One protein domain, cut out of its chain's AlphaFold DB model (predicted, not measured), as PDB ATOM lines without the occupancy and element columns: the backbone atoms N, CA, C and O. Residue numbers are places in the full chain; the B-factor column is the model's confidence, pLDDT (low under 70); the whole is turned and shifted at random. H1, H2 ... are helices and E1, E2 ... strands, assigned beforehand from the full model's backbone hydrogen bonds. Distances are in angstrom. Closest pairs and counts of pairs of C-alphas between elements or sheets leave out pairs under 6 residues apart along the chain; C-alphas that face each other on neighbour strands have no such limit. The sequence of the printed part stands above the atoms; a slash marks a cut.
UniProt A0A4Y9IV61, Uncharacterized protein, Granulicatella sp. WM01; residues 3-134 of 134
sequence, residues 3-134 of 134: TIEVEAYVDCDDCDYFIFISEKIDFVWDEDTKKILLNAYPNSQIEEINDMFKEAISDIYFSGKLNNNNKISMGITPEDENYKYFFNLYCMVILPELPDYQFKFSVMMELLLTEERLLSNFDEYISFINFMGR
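This is residues 3 to 134 of the 134 residues of an uncharacterized protein of Granulicatella sp. WM01 (UniProt A0A4Y9IV61). A long, twisted four-stranded sheet forms a wall, with H2, the loop of residues 11 to 22, and H3 and H4 gathered over one face and the other face left bare. H1 makes a corner with H2 near one end of the sheet, while H3 and H4 lie towards the other end, where H4 folds back towards the beginning of E2. The printed part has 132 residues with four named helices and four named strands, in the order E1 H1 H2 E2 E3 E4 H3 H4; the mixed sheet runs E1 E4 E3 E2, and the class is mixed, helices and strands. The whole is elongated, 51 by 28 by 20 A, and only just compact, close to loose, with a radius of gyration of the C-alphas of 16.6 A.

E1, residues 3 to 10, is an edge strand, parallel to E4, residues 101 to 114, at 25 degrees; N 6 and O 104 are 2.8 A apart, within hydrogen-bond range. Residues 9 to 10 of E1 also pair with residues 25 to 26, antiparallel. H1, residues 31 to 40, is not on the sheet. It touches H2, residues 46 to 63, through residues 46 to 49 of H2 alone; they stand about perpendicular at 81 degrees, with the closest C-alphas, of Leu 38 and Ile 46, 7.0 A apart. H2 only grazes the sheet with residues 53 to 61; its closest C-alphas to E3, residues 82 to 93, are those of Ile 57 and Cys 91, at 7.0 A. E2, residues 71 to 79, is the other edge strand. E2, E3 and E4 form a meander, each strand the antiparallel neighbour of the one before. E2 and E3 form a hairpin at 161 degrees, with N 84 and O 77 2.8 A apart, and E3 and E4 another at 166 degrees, with N 83 and O 113 2.7 A apart, both within hydrogen-bond range. E1, H1 H2 and E2 make a split strand-helix-strand unit, two strands running the same way with E4 and E3 between them in the sheet, and its crossover is right-handed. H3, residues 115 to 120, stands up from the sheet at 45 degrees, at a height over the sheet of 9.2 A, and is only just over E4 and E3, with 3 C-alphas on each. H4, residues 122 to 132, only grazes the sheet with residues 125 to 132; the closest C-alphas of E2 and H4, those of Ile 72 and Met 132, are 7.3 A apart. H3 and H4 meet only through their link. In H1, H2, H3 and H4 every O i to N i+4 pair is within hydrogen-bond range.

E1 begins at C-alpha 3, (126.022, 153.424, 163.452), and is 22.2 A long. H1 measures 14.3 A and H2 25.7 A. E2 is 25.0 A long, E3 34.7 A and E4, the longest strand, 42.1 A, ending at C-alpha 114, (111.166, 144.852, 128.850). H3 measures 8.8 A and H4 15.4 A, ending at C-alpha 132, (103.910, 153.063, 150.217).

The two C-alphas farthest apart, those of Pro 42 and Glu 116, are 51.6 A apart. The printed part has no cut. The link from E1 to H1, 20 residues, is long. The mean pLDDT of the printed part is 79.5, and 28 residues are under 70: 11 to 19, 64 to 68 and 121 to 134.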
ATOM      1  N   THR A   3     126.789 153.852 164.634       88.69
ATOM      2  CA  THR A   3     126.022 153.424 163.452       88.69
ATOM      3  C   THR A   3     126.734 152.267 162.784       88.69
ATOM      4  O   THR A   3     127.929 152.383 162.525       88.69
ATOM      5  N   ILE A   4     125.997 151.200 162.495       87.69
ATOM      6  CA  ILE A   4     126.433 150.109 161.627       87.69
ATOM      7  C   ILE A   4     125.582 150.204 160.362       87.69
ATOM      8  O   ILE A   4     124.355 150.174 160.444       87.69
ATOM      9  N   GLU A   5     126.232 150.405 159.221       86.19
ATOM     10  CA  GLU A   5     125.572 150.474 157.916       86.19
ATOM     11  C   GLU A   5     125.651 149.107 157.248       86.19
ATOM     12  O   GLU A   5     126.703 148.469 157.254       86.19
ATOM     13  N   VAL A   6     124.518 148.650 156.724       83.25
ATOM     14  CA  VAL A   6     124.355 147.304 156.187       83.25
ATOM     15  C   VAL A   6     123.659 147.411 154.843       83.25
ATOM     16  O   VAL A   6     122.505 147.832 154.754       83.25
ATOM     17  N   GLU A   7     124.371 147.039 153.791       80.25
ATOM     18  CA  GLU A   7     123.764 146.843 152.482       80.25
ATOM     19  C   GLU A   7     123.192 145.430 152.420       80.25
ATOM     20  O   GLU A   7     123.869 144.455 152.747       80.25
ATOM     21  N   ALA A   8     121.923 145.346 152.042       77.94
ATOM     22  CA  ALA A   8     121.172 144.110 151.940       77.94
ATOM     23  C   ALA A   8     120.531 144.049 150.556       77.94
ATOM     24  O   ALA A   8     120.071 145.062 150.031       77.94
ATOM     25  N   TYR A   9     120.490 142.859 149.975       75.50
ATOM     26  CA  TYR A   9     119.952 142.640 148.638       75.50
ATOM     27  C   TYR A   9     118.857 141.586 148.728       75.50
ATOM     28  O   TYR A   9     119.005 140.617 149.470       75.50
ATOM     29  N   VAL A  10     117.761 141.789 147.998       71.81
ATOM     30  CA  VAL A  10     116.739 140.756 147.795       71.81
ATOM     31  C   VAL A  10     116.838 140.295 146.355       71.81
ATOM     32  O   VAL A  10     116.674 141.090 145.431       71.81
ATOM     33  N   ASP A  11     117.089 139.006 146.180       67.69
ATOM     34  CA  ASP A  11     117.081 138.380 144.867       67.69
ATOM     35  C   ASP A  11     115.638 138.241 144.336       67.69
ATOM     36  O   ASP A  11     114.798 137.525 144.897       67.69
ATOM     37  N   CYS A  12     115.354 138.914 143.223       65.19
ATOM     38  CA  CYS A  12     114.059 138.906 142.548       65.19
ATOM     39  C   CYS A  12     114.093 138.241 141.164       65.19
ATOM     40  O   CYS A  12     113.138 138.424 140.411       65.19
ATOM     41  N   ASP A  13     115.120 137.445 140.847       59.62
ATOM     42  CA  ASP A  13     115.368 136.915 139.493       59.62
ATOM     43  C   ASP A  13     114.201 136.091 138.896       59.62
ATOM     44  O   ASP A  13     114.097 135.963 137.677       59.62
ATOM     45  N   ASP A  14     113.265 135.607 139.724       58.72
ATOM     46  CA  ASP A  14     112.095 134.811 139.312       58.72
ATOM     47  C   ASP A  14     110.737 135.543 139.426       58.72
ATOM     48  O   ASP A  14     109.681 134.907 139.362       58.72
ATOM     49  N   CYS A  15     110.709 136.858 139.660       60.19
ATOM     50  CA  CYS A  15     109.458 137.579 139.919       60.19
ATOM     51  C   CYS A  15     109.045 138.489 138.754       60.19
ATOM     52  O   CYS A  15     109.763 139.404 138.372       60.19
ATOM     53  N   ASP A  16     107.823 138.306 138.240       58.25
ATOM     54  CA  ASP A  16     107.239 139.203 137.228       58.25
ATOM     55  C   ASP A  16     106.850 140.592 137.802       58.25
ATOM     56  O   ASP A  16     106.440 141.481 137.054       58.25
ATOM     57  N   TYR A  17     106.965 140.783 139.125       59.34
ATOM     58  CA  TYR A  17     106.624 142.002 139.869       59.34
ATOM     59  C   TYR A  17     107.434 142.126 141.172       59.34
ATOM     60  O   TYR A  17     108.054 141.172 141.634       59.34
ATOM     61  N   PHE A  18     107.413 143.307 141.801       63.59
ATOM     62  CA  PHE A  18     108.073 143.527 143.092       63.59
ATOM     63  C   PHE A  18     107.312 142.833 144.225       63.59
ATOM     64  O   PHE A  18     106.276 143.318 144.680       63.59
ATOM     65  N   ILE A  19     107.864 141.725 144.719       67.44
ATOM     66  CA  ILE A  19     107.462 141.118 145.989       67.44
ATOM     67  C   ILE A  19     108.634 141.241 146.942       67.44
ATOM     68  O   ILE A  19     109.683 140.642 146.723       67.44
ATOM     69  N   PHE A  20     108.457 142.007 148.015       71.00
ATOM     70  CA  PHE A  20     109.418 141.992 149.107       71.00
ATOM     71  C   PHE A  20     109.377 140.617 149.786       71.00
ATOM     72  O   PHE A  20     108.377 140.254 150.406       71.00
ATOM     73  N   ILE A  21     110.460 139.852 149.645       75.94
ATOM     74  CA  ILE A  21     110.623 138.524 150.244       75.94
ATOM     75  C   ILE A  21     111.749 138.630 151.270       75.94
ATOM     76  O   ILE A  21     112.924 138.515 150.931       75.94
ATOM     77  N   SER A  22     111.396 138.856 152.536       77.44
ATOM     78  CA  SER A  22     112.375 139.035 153.619       77.44
ATOM     79  C   SER A  22     113.324 137.843 153.771       77.44
ATOM     80  O   SER A  22     114.485 138.023 154.127       77.44
ATOM     81  N   GLU A  23     112.856 136.629 153.470       78.69
ATOM     82  CA  GLU A  23     113.649 135.394 153.536       78.69
ATOM     83  C   GLU A  23     114.880 135.434 152.622       78.69
ATOM     84  O   GLU A  23     115.922 134.896 152.996       78.69
ATOM     85  N   LYS A  24     114.774 136.131 151.483       81.06
ATOM     86  CA  LYS A  24     115.840 136.299 150.489       81.06
ATOM     87  C   LYS A  24     116.813 137.441 150.806       81.06
ATOM     88  O   LYS A  24     117.689 137.718 149.995       81.06
ATOM     89  N   ILE A  25     116.660 138.119 151.945       82.94
ATOM     90  CA  ILE A  25     117.660 139.084 152.400       82.94
ATOM     91  C   ILE A  25     118.894 138.324 152.879       82.94
ATOM     92  O   ILE A  25     118.807 137.516 153.805       82.94
ATOM     93  N   ASP A  26     120.047 138.659 152.315       81.19
ATOM     94  CA  ASP A  26     121.337 138.196 152.816       81.19
ATOM     95  C   ASP A  26     122.088 139.307 153.553       81.19
ATOM     96  O   ASP A  26     122.031 140.484 153.189       81.19
ATOM     97  N   PHE A  27     122.817 138.913 154.602       85.00
ATOM     98  CA  PHE A  27     123.632 139.813 155.414       85.00
ATOM     99  C   PHE A  27     125.093 139.381 155.389       85.00
ATOM    100  O   PHE A  27     125.428 138.234 155.696       85.00
ATOM    101  N   VAL A  28     125.979 140.333 155.105       84.25
ATOM    102  CA  VAL A  28     127.425 140.151 155.227       84.25
ATOM    103  C   VAL A  28     127.925 141.027 156.365       84.25
ATOM    104  O   VAL A  28     128.062 142.239 156.228       84.25
ATOM    105  N   TRP A  29     128.197 140.401 157.507       87.62
ATOM    106  CA  TRP A  29     128.713 141.084 158.689       87.62
ATOM    107  C   TRP A  29     130.238 141.050 158.731       87.62
ATOM    108  O   TRP A  29     130.845 139.991 158.537       87.62
ATOM    109  N   ASP A  30     130.862 142.180 159.060       90.50
ATOM    110  CA  ASP A  30     132.269 142.185 159.446       90.50
ATOM    111  C   ASP A  30     132.469 141.463 160.792       90.50
ATOM    112  O   ASP A  30     131.550 141.323 161.604       90.50
ATOM    113  N   GLU A  31     133.689 140.987 161.034       92.88
ATOM    114  CA  GLU A  31     134.002 140.165 162.206       92.88
ATOM    115  C   GLU A  31     133.804 140.891 163.543       92.88
ATOM    116  O   GLU A  31     133.496 140.249 164.548       92.88
ATOM    117  N   ASP A  32     133.963 142.213 163.589       93.44
ATOM    118  CA  ASP A  32     133.770 142.963 164.827       93.44
ATOM    119  C   ASP A  32     132.283 143.181 165.107       93.44
ATOM    120  O   ASP A  32     131.843 142.986 166.245       93.44
ATOM    121  N   THR A  33     131.484 143.458 164.076       92.62
ATOM    122  CA  THR A  33     130.022 143.477 164.185       92.62
ATOM    123  C   THR A  33     129.473 142.110 164.589       92.62
ATOM    124  O   THR A  33     128.664 142.043 165.517       92.62
ATOM    125  N   LYS A  34     129.961 141.005 164.004       93.06
ATOM    126  CA  LYS A  34     129.566 139.646 164.430       93.06
ATOM    127  C   LYS A  34     129.839 139.411 165.909       93.06
ATOM    128  O   LYS A  34     128.968 138.910 166.612       93.06
ATOM    129  N   LYS A  35     131.019 139.796 166.410       94.31
ATOM    130  CA  LYS A  35     131.339 139.668 167.843       94.31
ATOM    131  C   LYS A  35     130.393 140.491 168.709       94.31
ATOM    132  O   LYS A  35     129.979 140.013 169.758       94.31
ATOM    133  N   ILE A  36     130.054 141.718 168.305       93.88
ATOM    134  CA  ILE A  36     129.098 142.561 169.040       93.88
ATOM    135  C   ILE A  36     127.732 141.871 169.113       93.88
ATOM    136  O   ILE A  36     127.168 141.767 170.202       93.88
ATOM    137  N   LEU A  37     127.237 141.363 167.983       94.19
ATOM    138  CA  LEU A  37     125.953 140.667 167.895       94.19
ATOM    139  C   LEU A  37     125.938 139.389 168.745       94.19
ATOM    140  O   LEU A  37     125.057 139.223 169.582       94.19
ATOM    141  N   LEU A  38     126.952 138.531 168.615       94.56
ATOM    142  CA  LEU A  38     127.053 137.287 169.387       94.56
ATOM    143  C   LEU A  38     127.277 137.533 170.887       94.56
ATOM    144  O   LEU A  38     126.856 136.730 171.710       94.56
ATOM    145  N   ASN A  39     127.894 138.653 171.275       94.25
ATOM    146  CA  ASN A  39     127.993 139.034 172.686       94.25
ATOM    147  C   ASN A  39     126.646 139.499 173.260       94.25
ATOM    148  O   ASN A  39     126.387 139.281 174.443       94.25
ATOM    149  N   ALA A  40     125.807 140.149 172.448       92.75
ATOM    150  CA  ALA A  40     124.460 140.551 172.849       92.75
ATOM    151  C   ALA A  40     123.505 139.350 172.938       92.75
ATOM    152  O   ALA A  40     122.667 139.300 173.836       92.75
ATOM    153  N   TYR A  41     123.687 138.360 172.059       93.06
ATOM    154  CA  TYR A  41     122.894 137.131 171.999       93.06
ATOM    155  C   TYR A  41     123.790 135.887 172.147       93.06
ATOM    156  O   TYR A  41     124.008 135.154 171.182       93.06
ATOM    157  N   PRO A  42     124.307 135.601 173.358       90.75
ATOM    158  CA  PRO A  42     125.333 134.574 173.575       90.75
ATOM    159  C   PRO A  42     124.867 133.133 173.331       90.75
ATOM    160  O   PRO A  42     125.696 132.229 173.264       90.75
ATOM    161  N   ASN A  43     123.556 132.911 173.229       93.94
ATOM    162  CA  ASN A  43     122.960 131.599 172.975       93.94
ATOM    163  C   ASN A  43     122.423 131.456 171.546       93.94
ATOM    164  O   ASN A  43     121.780 130.449 171.263       93.94
ATOM    165  N   SER A  44     122.660 132.444 170.682       93.31
ATOM    166  CA  SER A  44     122.154 132.459 169.314       93.31
ATOM    167  C   SER A  44     123.274 132.295 168.301       93.31
ATOM    168  O   SER A  44     124.412 132.718 168.520       93.31
ATOM    169  N   GLN A  45     122.936 131.682 167.173       94.19
ATOM    170  CA  GLN A  45     123.796 131.673 165.991       94.19
ATOM    171  C   GLN A  45     123.584 132.958 165.182       94.19
ATOM    172  O   GLN A  45     122.577 133.648 165.348       94.19
ATOM    173  N   ILE A  46     124.531 133.305 164.305       92.81
ATOM    174  CA  ILE A  46     124.417 134.542 163.517       92.81
ATOM    175  C   ILE A  46     123.216 134.482 162.563       92.81
ATOM    176  O   ILE A  46     122.587 135.500 162.299       92.81
ATOM    177  N   GLU A  47     122.860 133.285 162.108       92.12
ATOM    178  CA  GLU A  47     121.697 133.002 161.274       92.12
ATOM    179  C   GLU A  47     120.385 133.330 162.003       92.12
ATOM    180  O   GLU A  47     119.524 133.994 161.438       92.12
ATOM    181  N   GLU A  48     120.265 132.973 163.284       93.00
ATOM    182  CA  GLU A  48     119.081 133.301 164.096       93.00
ATOM    183  C   GLU A  48     118.948 134.818 164.311       93.00
ATOM    184  O   GLU A  48     117.853 135.373 164.270       93.00
ATOM    185  N   ILE A  49     120.075 135.515 164.494       92.50
ATOM    186  CA  ILE A  49     120.100 136.980 164.614       92.50
ATOM    187  C   ILE A  49     119.713 137.631 163.276       92.50
ATOM    188  O   ILE A  49     119.000 138.637 163.262       92.50
ATOM    189  N   ASN A  50     120.143 137.061 162.146       92.38
ATOM    190  CA  ASN A  50     119.720 137.517 160.823       92.38
ATOM    191  C   ASN A  50     118.204 137.408 160.659       92.38
ATOM    192  O   ASN A  50     117.593 138.349 160.160       92.38
ATOM    193  N   ASP A  51     117.591 136.312 161.109       91.62
ATOM    194  CA  ASP A  51     116.139 136.128 161.029       91.62
ATOM    195  C   ASP A  51     115.381 137.191 161.838       91.62
ATOM    196  O   ASP A  51     114.400 137.751 161.344       91.62
ATOM    197  N   MET A  52     115.891 137.583 163.012       91.38
ATOM    198  CA  MET A  52     115.330 138.703 163.782       91.38
ATOM    199  C   MET A  52     115.391 140.028 163.006       91.38
ATOM    200  O   MET A  52     114.445 140.818 163.031       91.38
ATOM    201  N   PHE A  53     116.493 140.290 162.294       91.69
ATOM    202  CA  PHE A  53     116.592 141.472 161.437       91.69
ATOM    203  C   PHE A  53     115.643 141.388 160.236       91.69
ATOM    204  O   PHE A  53     115.003 142.390 159.917       91.69
ATOM    205  N   LYS A  54     115.495 140.219 159.598       90.44
ATOM    206  CA  LYS A  54     114.523 140.007 158.509       90.44
ATOM    207  C   LYS A  54     113.107 140.319 158.971       90.44
ATOM    208  O   LYS A  54     112.393 141.030 158.266       90.44
ATOM    209  N   GLU A  55     112.721 139.828 160.147       90.06
ATOM    210  CA  GLU A  55     111.409 140.081 160.745       90.06
ATOM    211  C   GLU A  55     111.206 141.576 161.019       90.06
ATOM    212  O   GLU A  55     110.230 142.159 160.551       90.06
ATOM    213  N   ALA A  56     112.176 142.243 161.657       88.44
ATOM    214  CA  ALA A  56     112.091 143.676 161.939       88.44
ATOM    215  C   ALA A  56     111.980 144.539 160.665       88.44
ATOM    216  O   ALA A  56     111.207 145.498 160.621       88.44
ATOM    217  N   ILE A  57     112.740 144.211 159.616       87.94
ATOM    218  CA  ILE A  57     112.681 144.906 158.321       87.94
ATOM    219  C   ILE A  57     111.322 144.657 157.649       87.94
ATOM    220  O   ILE A  57     110.708 145.597 157.138       87.94
ATOM    221  N   SER A  58     110.840 143.413 157.681       86.75
ATOM    222  CA  SER A  58     109.534 143.018 157.149       86.75
ATOM    223  C   SER A  58     108.393 143.771 157.831       86.75
ATOM    224  O   SER A  58     107.551 144.364 157.158       86.75
ATOM    225  N   ASP A  59     108.419 143.867 159.159       84.88
ATOM    226  CA  ASP A  59     107.438 144.623 159.934       84.88
ATOM    227  C   ASP A  59     107.442 146.114 159.579       84.88
ATOM    228  O   ASP A  59     106.378 146.727 159.440       84.88
ATOM    229  N   ILE A  60     108.618 146.724 159.387       83.31
ATOM    230  CA  ILE A  60     108.724 148.123 158.940       83.31
ATOM    231  C   ILE A  60     108.085 148.293 157.558       83.31
ATOM    232  O   ILE A  60     107.332 149.247 157.351       83.31
ATOM    233  N   TYR A  61     108.355 147.368 156.637       78.88
ATOM    234  CA  TYR A  61     107.802 147.393 155.289       78.88
ATOM    235  C   TYR A  61     106.274 147.224 155.284       78.88
ATOM    236  O   TYR A  61     105.565 148.076 154.749       78.88
ATOM    237  N   PHE A  62     105.744 146.176 155.922       79.25
ATOM    238  CA  PHE A  62     104.313 145.852 155.882       79.25
ATOM    239  C   PHE A  62     103.448 146.742 156.775       79.25
ATOM    240  O   PHE A  62     102.267 146.939 156.484       79.25
ATOM    241  N   SER A  63     103.996 147.300 157.859       77.31
ATOM    242  CA  SER A  63     103.227 148.200 158.726       77.31
ATOM    243  C   SER A  63     102.981 149.575 158.103       77.31
ATOM    244  O   SER A  63     102.116 150.304 158.597       77.31
ATOM    245  N   GLY A  64     103.759 149.964 157.084       66.50
ATOM    246  CA  GLY A  64     103.733 151.304 156.489       66.50
ATOM    247  C   GLY A  64     104.126 152.424 157.463       66.50
ATOM    248  O   GLY A  64     104.065 153.600 157.121       66.50
ATOM    249  N   LYS A  65     104.545 152.096 158.695       66.19
ATOM    250  CA  LYS A  65     104.912 153.073 159.732       66.19
ATOM    251  C   LYS A  65     106.345 153.549 159.534       66.19
ATOM    252  O   LYS A  65     107.219 153.357 160.384       66.19
ATOM    253  N   LEU A  66     106.578 154.190 158.396       67.81
ATOM    254  CA  LEU A  66     107.821 154.883 158.113       67.81
ATOM    255  C   LEU A  66     107.927 156.098 159.044       67.81
ATOM    256  O   LEU A  66     107.025 156.928 159.135       67.81
ATOM    257  N   ASN A  67     109.027 156.185 159.784       69.69
ATOM    258  CA  ASN A  67     109.385 157.382 160.539       69.69
ATOM    259  C   ASN A  67     110.404 158.202 159.732       69.69
ATOM    260  O   ASN A  67     110.851 157.770 158.678       69.69
ATOM    261  N   ASN A  68     110.836 159.359 160.238       69.81
ATOM    262  CA  ASN A  68     111.793 160.221 159.526       69.81
ATOM    263  C   ASN A  68     113.143 159.552 159.186       69.81
ATOM    264  O   ASN A  68     113.896 160.094 158.380       69.81
ATOM    265  N   ASN A  69     113.464 158.414 159.806       75.94
ATOM    266  CA  ASN A  69     114.695 157.661 159.570       75.94
ATOM    267  C   ASN A  69     114.497 156.471 158.619       75.94
ATOM    268  O   ASN A  69     115.490 155.911 158.159       75.94
ATOM    269  N   ASN A  70     113.247 156.098 158.328       81.12
ATOM    270  CA  ASN A  70     112.902 155.028 157.405       81.12
ATOM    271  C   ASN A  70     112.330 155.644 156.128       81.12
ATOM    272  O   ASN A  70     111.449 156.499 156.174       81.12
ATOM    273  N   LYS A  71     112.817 155.214 154.971       81.44
ATOM    274  CA  LYS A  71     112.370 155.738 153.686       81.44
ATOM    275  C   LYS A  71     112.295 154.621 152.674       81.44
ATOM    276  O   LYS A  71     113.192 153.793 152.585       81.44
ATOM    277  N   ILE A  72     111.269 154.688 151.846       76.69
ATOM    278  CA  ILE A  72     111.164 153.872 150.651       76.69
ATOM    279  C   ILE A  72     111.371 154.770 149.442       76.69
ATOM    280  O   ILE A  72     110.875 155.898 149.385       76.69
ATOM    281  N   SER A  73     112.161 154.299 148.488       77.00
ATOM    282  CA  SER A  73     112.325 154.956 147.199       77.00
ATOM    283  C   SER A  73     112.259 153.938 146.087       77.00
ATOM    284  O   SER A  73     112.775 152.835 146.222       77.00
ATOM    285  N   MET A  74     111.653 154.342 144.983       76.50
ATOM    286  CA  MET A  74     111.510 153.523 143.795       76.50
ATOM    287  C   MET A  74     111.911 154.342 142.580       76.50
ATOM    288  O   MET A  74     111.729 155.565 142.572       76.50
ATOM    289  N   GLY A  75     112.453 153.684 141.564       73.25
ATOM    290  CA  GLY A  75     112.854 154.349 140.334       73.25
ATOM    291  C   GLY A  75     112.963 153.388 139.166       73.25
ATOM    292  O   GLY A  75     113.171 152.193 139.346       73.25
ATOM    293  N   ILE A  76     112.806 153.941 137.965       76.50
ATOM    294  CA  ILE A  76     112.980 153.243 136.692       76.50
ATOM    295  C   ILE A  76     114.142 153.921 135.974       76.50
ATOM    296  O   ILE A  76     114.134 155.143 135.813       76.50
ATOM    297  N   THR A  77     115.105 153.133 135.515       81.25
ATOM    298  CA  THR A  77     116.231 153.600 134.708       81.25
ATOM    299  C   THR A  77     116.272 152.791 133.411       81.25
ATOM    300  O   THR A  77     116.241 151.565 133.480       81.25
ATOM    301  N   PRO A  78     116.323 153.422 132.225       81.12
ATOM    302  CA  PRO A  78     116.498 152.689 130.972       81.12
ATOM    303  C   PRO A  78     117.878 152.012 130.922       81.12
ATOM    304  O   PRO A  78     118.879 152.629 131.290       81.12
ATOM    305  N   GLU A  79     117.926 150.762 130.459       81.50
ATOM    306  CA  GLU A  79     119.133 149.935 130.338       81.50
ATOM    307  C   GLU A  79     119.067 149.105 129.041       81.50
ATOM    308  O   GLU A  79     118.429 148.055 128.977       81.50
ATOM    309  N   ASP A  80     119.707 149.610 127.983       83.44
ATOM    310  CA  ASP A  80     119.657 149.067 126.617       83.44
ATOM    311  C   ASP A  80     118.218 148.864 126.087       83.44
ATOM    312  O   ASP A  80     117.473 149.834 125.951       83.44
ATOM    313  N   GLU A  81     117.827 147.627 125.754       76.75
ATOM    314  CA  GLU A  81     116.470 147.261 125.301       76.75
ATOM    315  C   GLU A  81     115.494 147.018 126.471       76.75
ATOM    316  O   GLU A  81     114.327 146.677 126.265       76.75
ATOM    317  N   ASN A  82     115.969 147.187 127.705       78.62
ATOM    318  CA  ASN A  82     115.232 146.943 128.933       78.62
ATOM    319  C   ASN A  82     115.117 148.214 129.785       78.62
ATOM    320  O   ASN A  82     115.693 149.271 129.524       78.62
ATOM    321  N   TYR A  83     114.353 148.087 130.856       75.50
ATOM    322  CA  TYR A  83     114.199 149.059 131.914       75.50
ATOM    323  C   TYR A  83     114.539 148.369 133.228       75.50
ATOM    324  O   TYR A  83     113.926 147.368 133.605       75.50
ATOM    325  N   LYS A  84     115.515 148.924 133.937       77.38
ATOM    326  CA  LYS A  84     115.839 148.536 135.299       77.38
ATOM    327  C   LYS A  84     114.883 149.233 136.246       77.38
ATOM    328  O   LYS A  84     114.908 150.457 136.387       77.38
ATOM    329  N   TYR A  85     114.042 148.452 136.899       76.94
ATOM    330  CA  TYR A  85     113.194 148.922 137.976       76.94
ATOM    331  C   TYR A  85     113.865 148.578 139.303       76.94
ATOM    332  O   TYR A  85     114.334 147.458 139.485       76.94
ATOM    333  N   PHE A  86     113.967 149.542 140.214       79.19
ATOM    334  CA  PHE A  86     114.572 149.320 141.523       79.19
ATOM    335  C   PHE A  86     113.686 149.854 142.643       79.19
ATOM    336  O   PHE A  86     113.019 150.886 142.517       79.19
ATOM    337  N   PHE A  87     113.731 149.149 143.764       79.00
ATOM    338  CA  PHE A  87     113.120 149.508 145.028       79.00
ATOM    339  C   PHE A  87     114.211 149.504 146.098       79.00
ATOM    340  O   PHE A  87     114.960 148.543 146.230       79.00
ATOM    341  N   ASN A  88     114.281 150.578 146.878       82.31
ATOM    342  CA  ASN A  88     115.179 150.703 148.018       82.31
ATOM    343  C   ASN A  88     114.366 150.981 149.279       82.31
ATOM    344  O   ASN A  88     113.649 151.985 149.346       82.31
ATOM    345  N   LEU A  89     114.540 150.132 150.288       85.44
ATOM    346  CA  LEU A  89     114.081 150.357 151.652       85.44
ATOM    347  C   LEU A  89     115.280 150.743 152.519       85.44
ATOM    348  O   LEU A  89     116.134 149.924 152.847       85.44
ATOM    349  N   TYR A  90     115.299 152.004 152.932       86.94
ATOM    350  CA  TYR A  90     116.170 152.489 153.989       86.94
ATOM    351  C   TYR A  90     115.445 152.315 155.313       86.94
ATOM    352  O   TYR A  90     114.387 152.917 155.515       86.94
ATOM    353  N   CYS A  91     115.988 151.513 156.220       87.75
ATOM    354  CA  CYS A  91     115.388 151.330 157.534       87.75
ATOM    355  C   CYS A  91     116.422 151.301 158.654       87.75
ATOM    356  O   CYS A  91     117.572 150.907 158.479       87.75
ATOM    357  N   MET A  92     115.997 151.766 159.823       89.69
ATOM    358  CA  MET A  92     116.786 151.786 161.040       89.69
ATOM    359  C   MET A  92     116.183 150.815 162.046       89.69
ATOM    360  O   MET A  92     115.034 150.977 162.459       89.69
ATOM    361  N   VAL A  93     116.987 149.848 162.477       88.25
ATOM    362  CA  VAL A  93     116.639 148.894 163.530       88.25
ATOM    363  C   VAL A  93     117.521 149.173 164.743       88.25
ATOM    364  O   VAL A  93     118.739 149.333 164.633       88.25
ATOM    365  N   ILE A  94     116.894 149.253 165.912       86.62
ATOM    366  CA  ILE A  94     117.574 149.385 167.200       86.62
ATOM    367  C   ILE A  94     117.198 148.159 168.014       86.62
ATOM    368  O   ILE A  94     116.015 147.883 168.207       86.62
ATOM    369  N   LEU A  95     118.209 147.438 168.482       85.56
ATOM    370  CA  LEU A  95     118.010 146.278 169.337       85.56
ATOM    371  C   LEU A  95     117.994 146.733 170.802       85.56
ATOM    372  O   LEU A  95     118.918 147.447 171.208       85.56
ATOM    373  N   PRO A  96     116.989 146.345 171.605       85.50
ATOM    374  CA  PRO A  96     116.925 146.685 173.030       85.50
ATOM    375  C   PRO A  96     118.191 146.315 173.820       85.50
ATOM    376  O   PRO A  96     118.581 147.025 174.744       85.50
ATOM    377  N   GLU A  97     118.846 145.225 173.431       88.12
ATOM    378  CA  GLU A  97     120.055 144.650 174.021       88.12
ATOM    379  C   GLU A  97     121.321 145.442 173.654       88.12
ATOM    380  O   GLU A  97     122.347 145.338 174.327       88.12
ATOM    381  N   LEU A  98     121.250 146.262 172.600       89.50
ATOM    382  CA  LEU A  98     122.342 147.086 172.086       89.50
ATOM    383  C   LEU A  98     121.896 148.554 171.927       89.50
ATOM    384  O   LEU A  98     121.976 149.102 170.826       89.50
ATOM    385  N   PRO A  99     121.488 149.242 173.012       88.94
ATOM    386  CA  PRO A  99     120.919 150.594 172.941       88.94
ATOM    387  C   PRO A  99     121.921 151.652 172.456       88.94
ATOM    388  O   PRO A  99     121.538 152.729 171.998       88.94
ATOM    389  N   ASP A 100     123.219 151.354 172.541       91.38
ATOM    390  CA  ASP A 100     124.283 152.221 172.042       91.38
ATOM    391  C   ASP A 100     124.508 152.100 170.529       91.38
ATOM    392  O   ASP A 100     125.267 152.903 169.970       91.38
ATOM    393  N   TYR A 101     123.862 151.136 169.867       90.31
ATOM    394  CA  TYR A 101     124.016 150.841 168.448       90.31
ATOM    395  C   TYR A 101     122.713 151.082 167.684       90.31
ATOM    396  O   TYR A 101     121.620 150.765 168.141       90.31
ATOM    397  N   GLN A 102     122.854 151.621 166.477       91.69
ATOM    398  CA  GLN A 102     121.793 151.659 165.478       91.69
ATOM    399  C   GLN A 102     122.264 150.922 164.226       91.69
ATOM    400  O   GLN A 102     123.378 151.161 163.750       91.69
ATOM    401  N   PHE A 103     121.406 150.061 163.692       91.56
ATOM    402  CA  PHE A 103     121.649 149.321 162.459       91.56
ATOM    403  C   PHE A 103     120.852 149.985 161.344       91.56
ATOM    404  O   PHE A 103     119.626 150.067 161.417       91.56
ATOM    405  N   LYS A 104     121.549 150.523 160.346       91.31
ATOM    406  CA  LYS A 104     120.940 151.144 159.172       91.31
ATOM    407  C   LYS A 104     121.044 150.185 158.004       91.31
ATOM    408  O   LYS A 104     122.141 149.954 157.507       91.31
ATOM    409  N   PHE A 105     119.907 149.677 157.561       89.06
ATOM    410  CA  PHE A 105     119.817 148.811 156.402       89.06
ATOM    411  C   PHE A 105     119.436 149.621 155.169       89.06
ATOM    412  O   PHE A 105     118.491 150.413 155.205       89.06
ATOM    413  N   SER A 106     120.167 149.399 154.084       88.31
ATOM    414  CA  SER A 106     119.773 149.765 152.728       88.31
ATOM    415  C   SER A 106     119.431 148.474 152.002       88.31
ATOM    416  O   SER A 106     120.326 147.797 151.501       88.31
ATOM    417  N   VAL A 107     118.150 148.106 152.011       85.50
ATOM    418  CA  VAL A 107     117.658 146.905 151.335       85.50
ATOM    419  C   VAL A 107     117.298 147.273 149.905       85.50
ATOM    420  O   VAL A 107     116.321 147.991 149.681       85.50
ATOM    421  N   MET A 108     118.099 146.803 148.955       83.56
ATOM    422  CA  MET A 108     117.898 147.035 147.533       83.56
ATOM    423  C   MET A 108     117.275 145.812 146.865       83.56
ATOM    424  O   MET A 108     117.662 144.668 147.101       83.56
ATOM    425  N   MET A 109     116.303 146.083 146.013       80.94
ATOM    426  CA  MET A 109     115.646 145.116 145.157       80.94
ATOM    427  C   MET A 109     115.695 145.657 143.731       80.94
ATOM    428  O   MET A 109     115.315 146.806 143.497       80.94
ATOM    429  N   GLU A 110     116.143 144.849 142.781       78.69
ATOM    430  CA  GLU A 110     116.269 145.251 141.380       78.69
ATOM    431  C   GLU A 110     115.598 144.217 140.479       78.69
ATOM    432  O   GLU A 110     115.667 143.019 140.738       78.69
ATOM    433  N   LEU A 111     114.937 144.691 139.425       77.19
ATOM    434  CA  LEU A 111     114.283 143.855 138.429       77.19
ATOM    435  C   LEU A 111     114.509 144.449 137.039       77.19
ATOM    436  O   LEU A 111     114.255 145.634 136.813       77.19
ATOM    437  N   LEU A 112     114.970 143.623 136.101       77.12
ATOM    438  CA  LEU A 112     115.159 144.023 134.711       77.12
ATOM    439  C   LEU A 112     113.943 143.589 133.885       77.12
ATOM    440  O   LEU A 112     113.640 142.402 133.792       77.12
ATOM    441  N   LEU A 113     113.236 144.550 133.291       74.44
ATOM    442  CA  LEU A 113     112.007 144.308 132.532       74.44
ATOM    443  C   LEU A 113     112.092 144.877 131.119       74.44
ATOM    444  O   LEU A 113     112.702 145.916 130.894       74.44
ATOM    445  N   THR A 114     111.399 144.252 130.171       78.00
ATOM    446  CA  THR A 114     111.166 144.852 128.850       78.00
ATOM    447  C   THR A 114     110.129 145.978 128.935       78.00
ATOM    448  O   THR A 114     109.300 146.006 129.850       78.00
ATOM    449  N   GLU A 115     110.116 146.885 127.951       71.88
ATOM    450  CA  GLU A 115     109.122 147.974 127.872       71.88
ATOM    451  C   GLU A 115     107.676 147.457 127.903       71.88
ATOM    452  O   GLU A 115     106.826 147.979 128.622       71.88
ATOM    453  N   GLU A 116     107.408 146.386 127.155       76.25
ATOM    454  CA  GLU A 116     106.084 145.769 127.064       76.25
ATOM    455  C   GLU A 116     105.599 145.262 128.431       76.25
ATOM    456  O   GLU A 116     104.460 145.524 128.823       76.25
ATOM    457  N   ARG A 117     106.485 144.602 129.192       72.44
ATOM    458  CA  ARG A 117     106.184 144.091 130.539       72.44
ATOM    459  C   ARG A 117     106.019 145.201 131.572       72.44
ATOM    460  O   ARG A 117     105.238 145.055 132.515       72.44
ATOM    461  N   LEU A 118     106.755 146.300 131.423       70.62
ATOM    462  CA  LEU A 118     106.594 147.473 132.276       70.62
ATOM    463  C   LEU A 118     105.200 148.083 132.077       70.62
ATOM    464  O   LEU A 118     104.492 148.348 133.048       70.62
ATOM    465  N   LEU A 119     104.797 148.268 130.819       71.56
ATOM    466  CA  LEU A 119     103.513 148.864 130.458       71.56
ATOM    467  C   LEU A 119     102.320 147.999 130.879       71.56
ATOM    468  O   LEU A 119     101.312 148.547 131.320       71.56
ATOM    469  N   SER A 120     102.426 146.668 130.803       72.94
ATOM    470  CA  SER A 120     101.334 145.768 131.201       72.94
ATOM    471  C   SER A 120     101.030 145.787 132.701       72.94
ATOM    472  O   SER A 120      99.903 145.495 133.085       72.94
ATOM    473  N   ASN A 121     102.010 146.141 133.537       67.31
ATOM    474  CA  ASN A 121     101.900 146.122 135.002       67.31
ATOM    475  C   ASN A 121     101.943 147.532 135.627       67.31
ATOM    476  O   ASN A 121     102.016 147.683 136.847       67.31
ATOM    477  N   PHE A 122     101.909 148.584 134.802       67.12
ATOM    478  CA  PHE A 122     102.134 149.965 135.236       67.12
ATOM    479  C   PHE A 122     101.138 150.432 136.311       67.12
ATOM    480  O   PHE A 122     101.537 151.066 137.287       67.12
ATOM    481  N   ASP A 123      99.858 150.073 136.179       64.94
ATOM    482  CA  ASP A 123      98.821 150.435 137.154       64.94
ATOM    483  C   ASP A 123      99.048 149.774 138.525       64.94
ATOM    484  O   ASP A 123      98.828 150.404 139.563       64.94
ATOM    485  N   GLU A 124      99.541 148.533 138.552       65.19
ATOM    486  CA  GLU A 124      99.879 147.825 139.793       65.19
ATOM    487  C   GLU A 124     101.098 148.455 140.469       65.19
ATOM    488  O   GLU A 124     101.084 148.688 141.680       65.19
ATOM    489  N   TYR A 125     102.109 148.845 139.686       65.12
ATOM    490  CA  TYR A 125     103.272 149.566 140.194       65.12
ATOM    491  C   TYR A 125     102.913 150.941 140.761       65.12
ATOM    492  O   TYR A 125     103.365 151.287 141.851       65.12
ATOM    493  N   ILE A 126     102.068 151.713 140.076       63.81
ATOM    494  CA  ILE A 126     101.586 153.009 140.571       63.81
ATOM    495  C   ILE A 126     100.720 152.834 141.822       63.81
ATOM    496  O   ILE A 126     100.834 153.623 142.762       63.81
ATOM    497  N   SER A 127      99.872 151.806 141.870       61.31
ATOM    498  CA  SER A 127      99.075 151.475 143.055       61.31
ATOM    499  C   SER A 127      99.969 151.149 144.253       61.31
ATOM    500  O   SER A 127      99.778 151.704 145.336       61.31
ATOM    501  N   PHE A 128     101.004 150.334 144.042       62.59
ATOM    502  CA  PHE A 128     101.997 150.005 145.056       62.59
ATOM    503  C   PHE A 128     102.779 151.245 145.527       62.59
ATOM    504  O   PHE A 128     102.848 151.503 146.725       62.59
ATOM    505  N   ILE A 129     103.273 152.087 144.609       59.16
ATOM    506  CA  ILE A 129     103.941 153.359 144.947       59.16
ATOM    507  C   ILE A 129     103.026 154.250 145.803       59.16
ATOM    508  O   ILE A 129     103.454 154.804 146.814       59.16
ATOM    509  N   ASN A 130     101.753 154.379 145.417       55.59
ATOM    510  CA  ASN A 130     100.775 155.189 146.141       55.59
ATOM    511  C   ASN A 130     100.402 154.607 147.511       55.59
ATOM    512  O   ASN A 130     100.045 155.370 148.408       55.59
ATOM    513  N   PHE A 131     100.458 153.283 147.674       57.62
ATOM    514  CA  PHE A 131     100.281 152.612 148.960       57.62
ATOM    515  C   PHE A 131     101.462 152.895 149.901       57.62
ATOM    516  O   PHE A 131     101.230 153.242 151.053       57.62
ATOM    517  N   MET A 132     102.703 152.838 149.403       50.69
ATOM    518  CA  MET A 132     103.910 153.063 150.217       50.69
ATOM    519  C   MET A 132     104.209 154.546 150.509       50.69
ATOM    520  O   MET A 132     104.993 154.851 151.404       50.69
ATOM    521  N   GLY A 133     103.639 155.477 149.735       46.88
ATOM    522  CA  GLY A 133     103.838 156.925 149.884       46.88
ATOM    523  C   GLY A 133     102.855 157.641 150.824       46.88
ATOM    524  O   GLY A 133     102.891 158.872 150.888       46.88
ATOM    525  N   ARG A 134     101.955 156.910 151.494       41.84
ATOM    526  CA  ARG A 134     100.993 157.426 152.487       41.84
ATOM    527  C   ARG A 134     101.427 157.080 153.902       41.84
ATOM    528  O   ARG A 134     101.144 157.918 154.787       41.84
TER     529      ARG A 134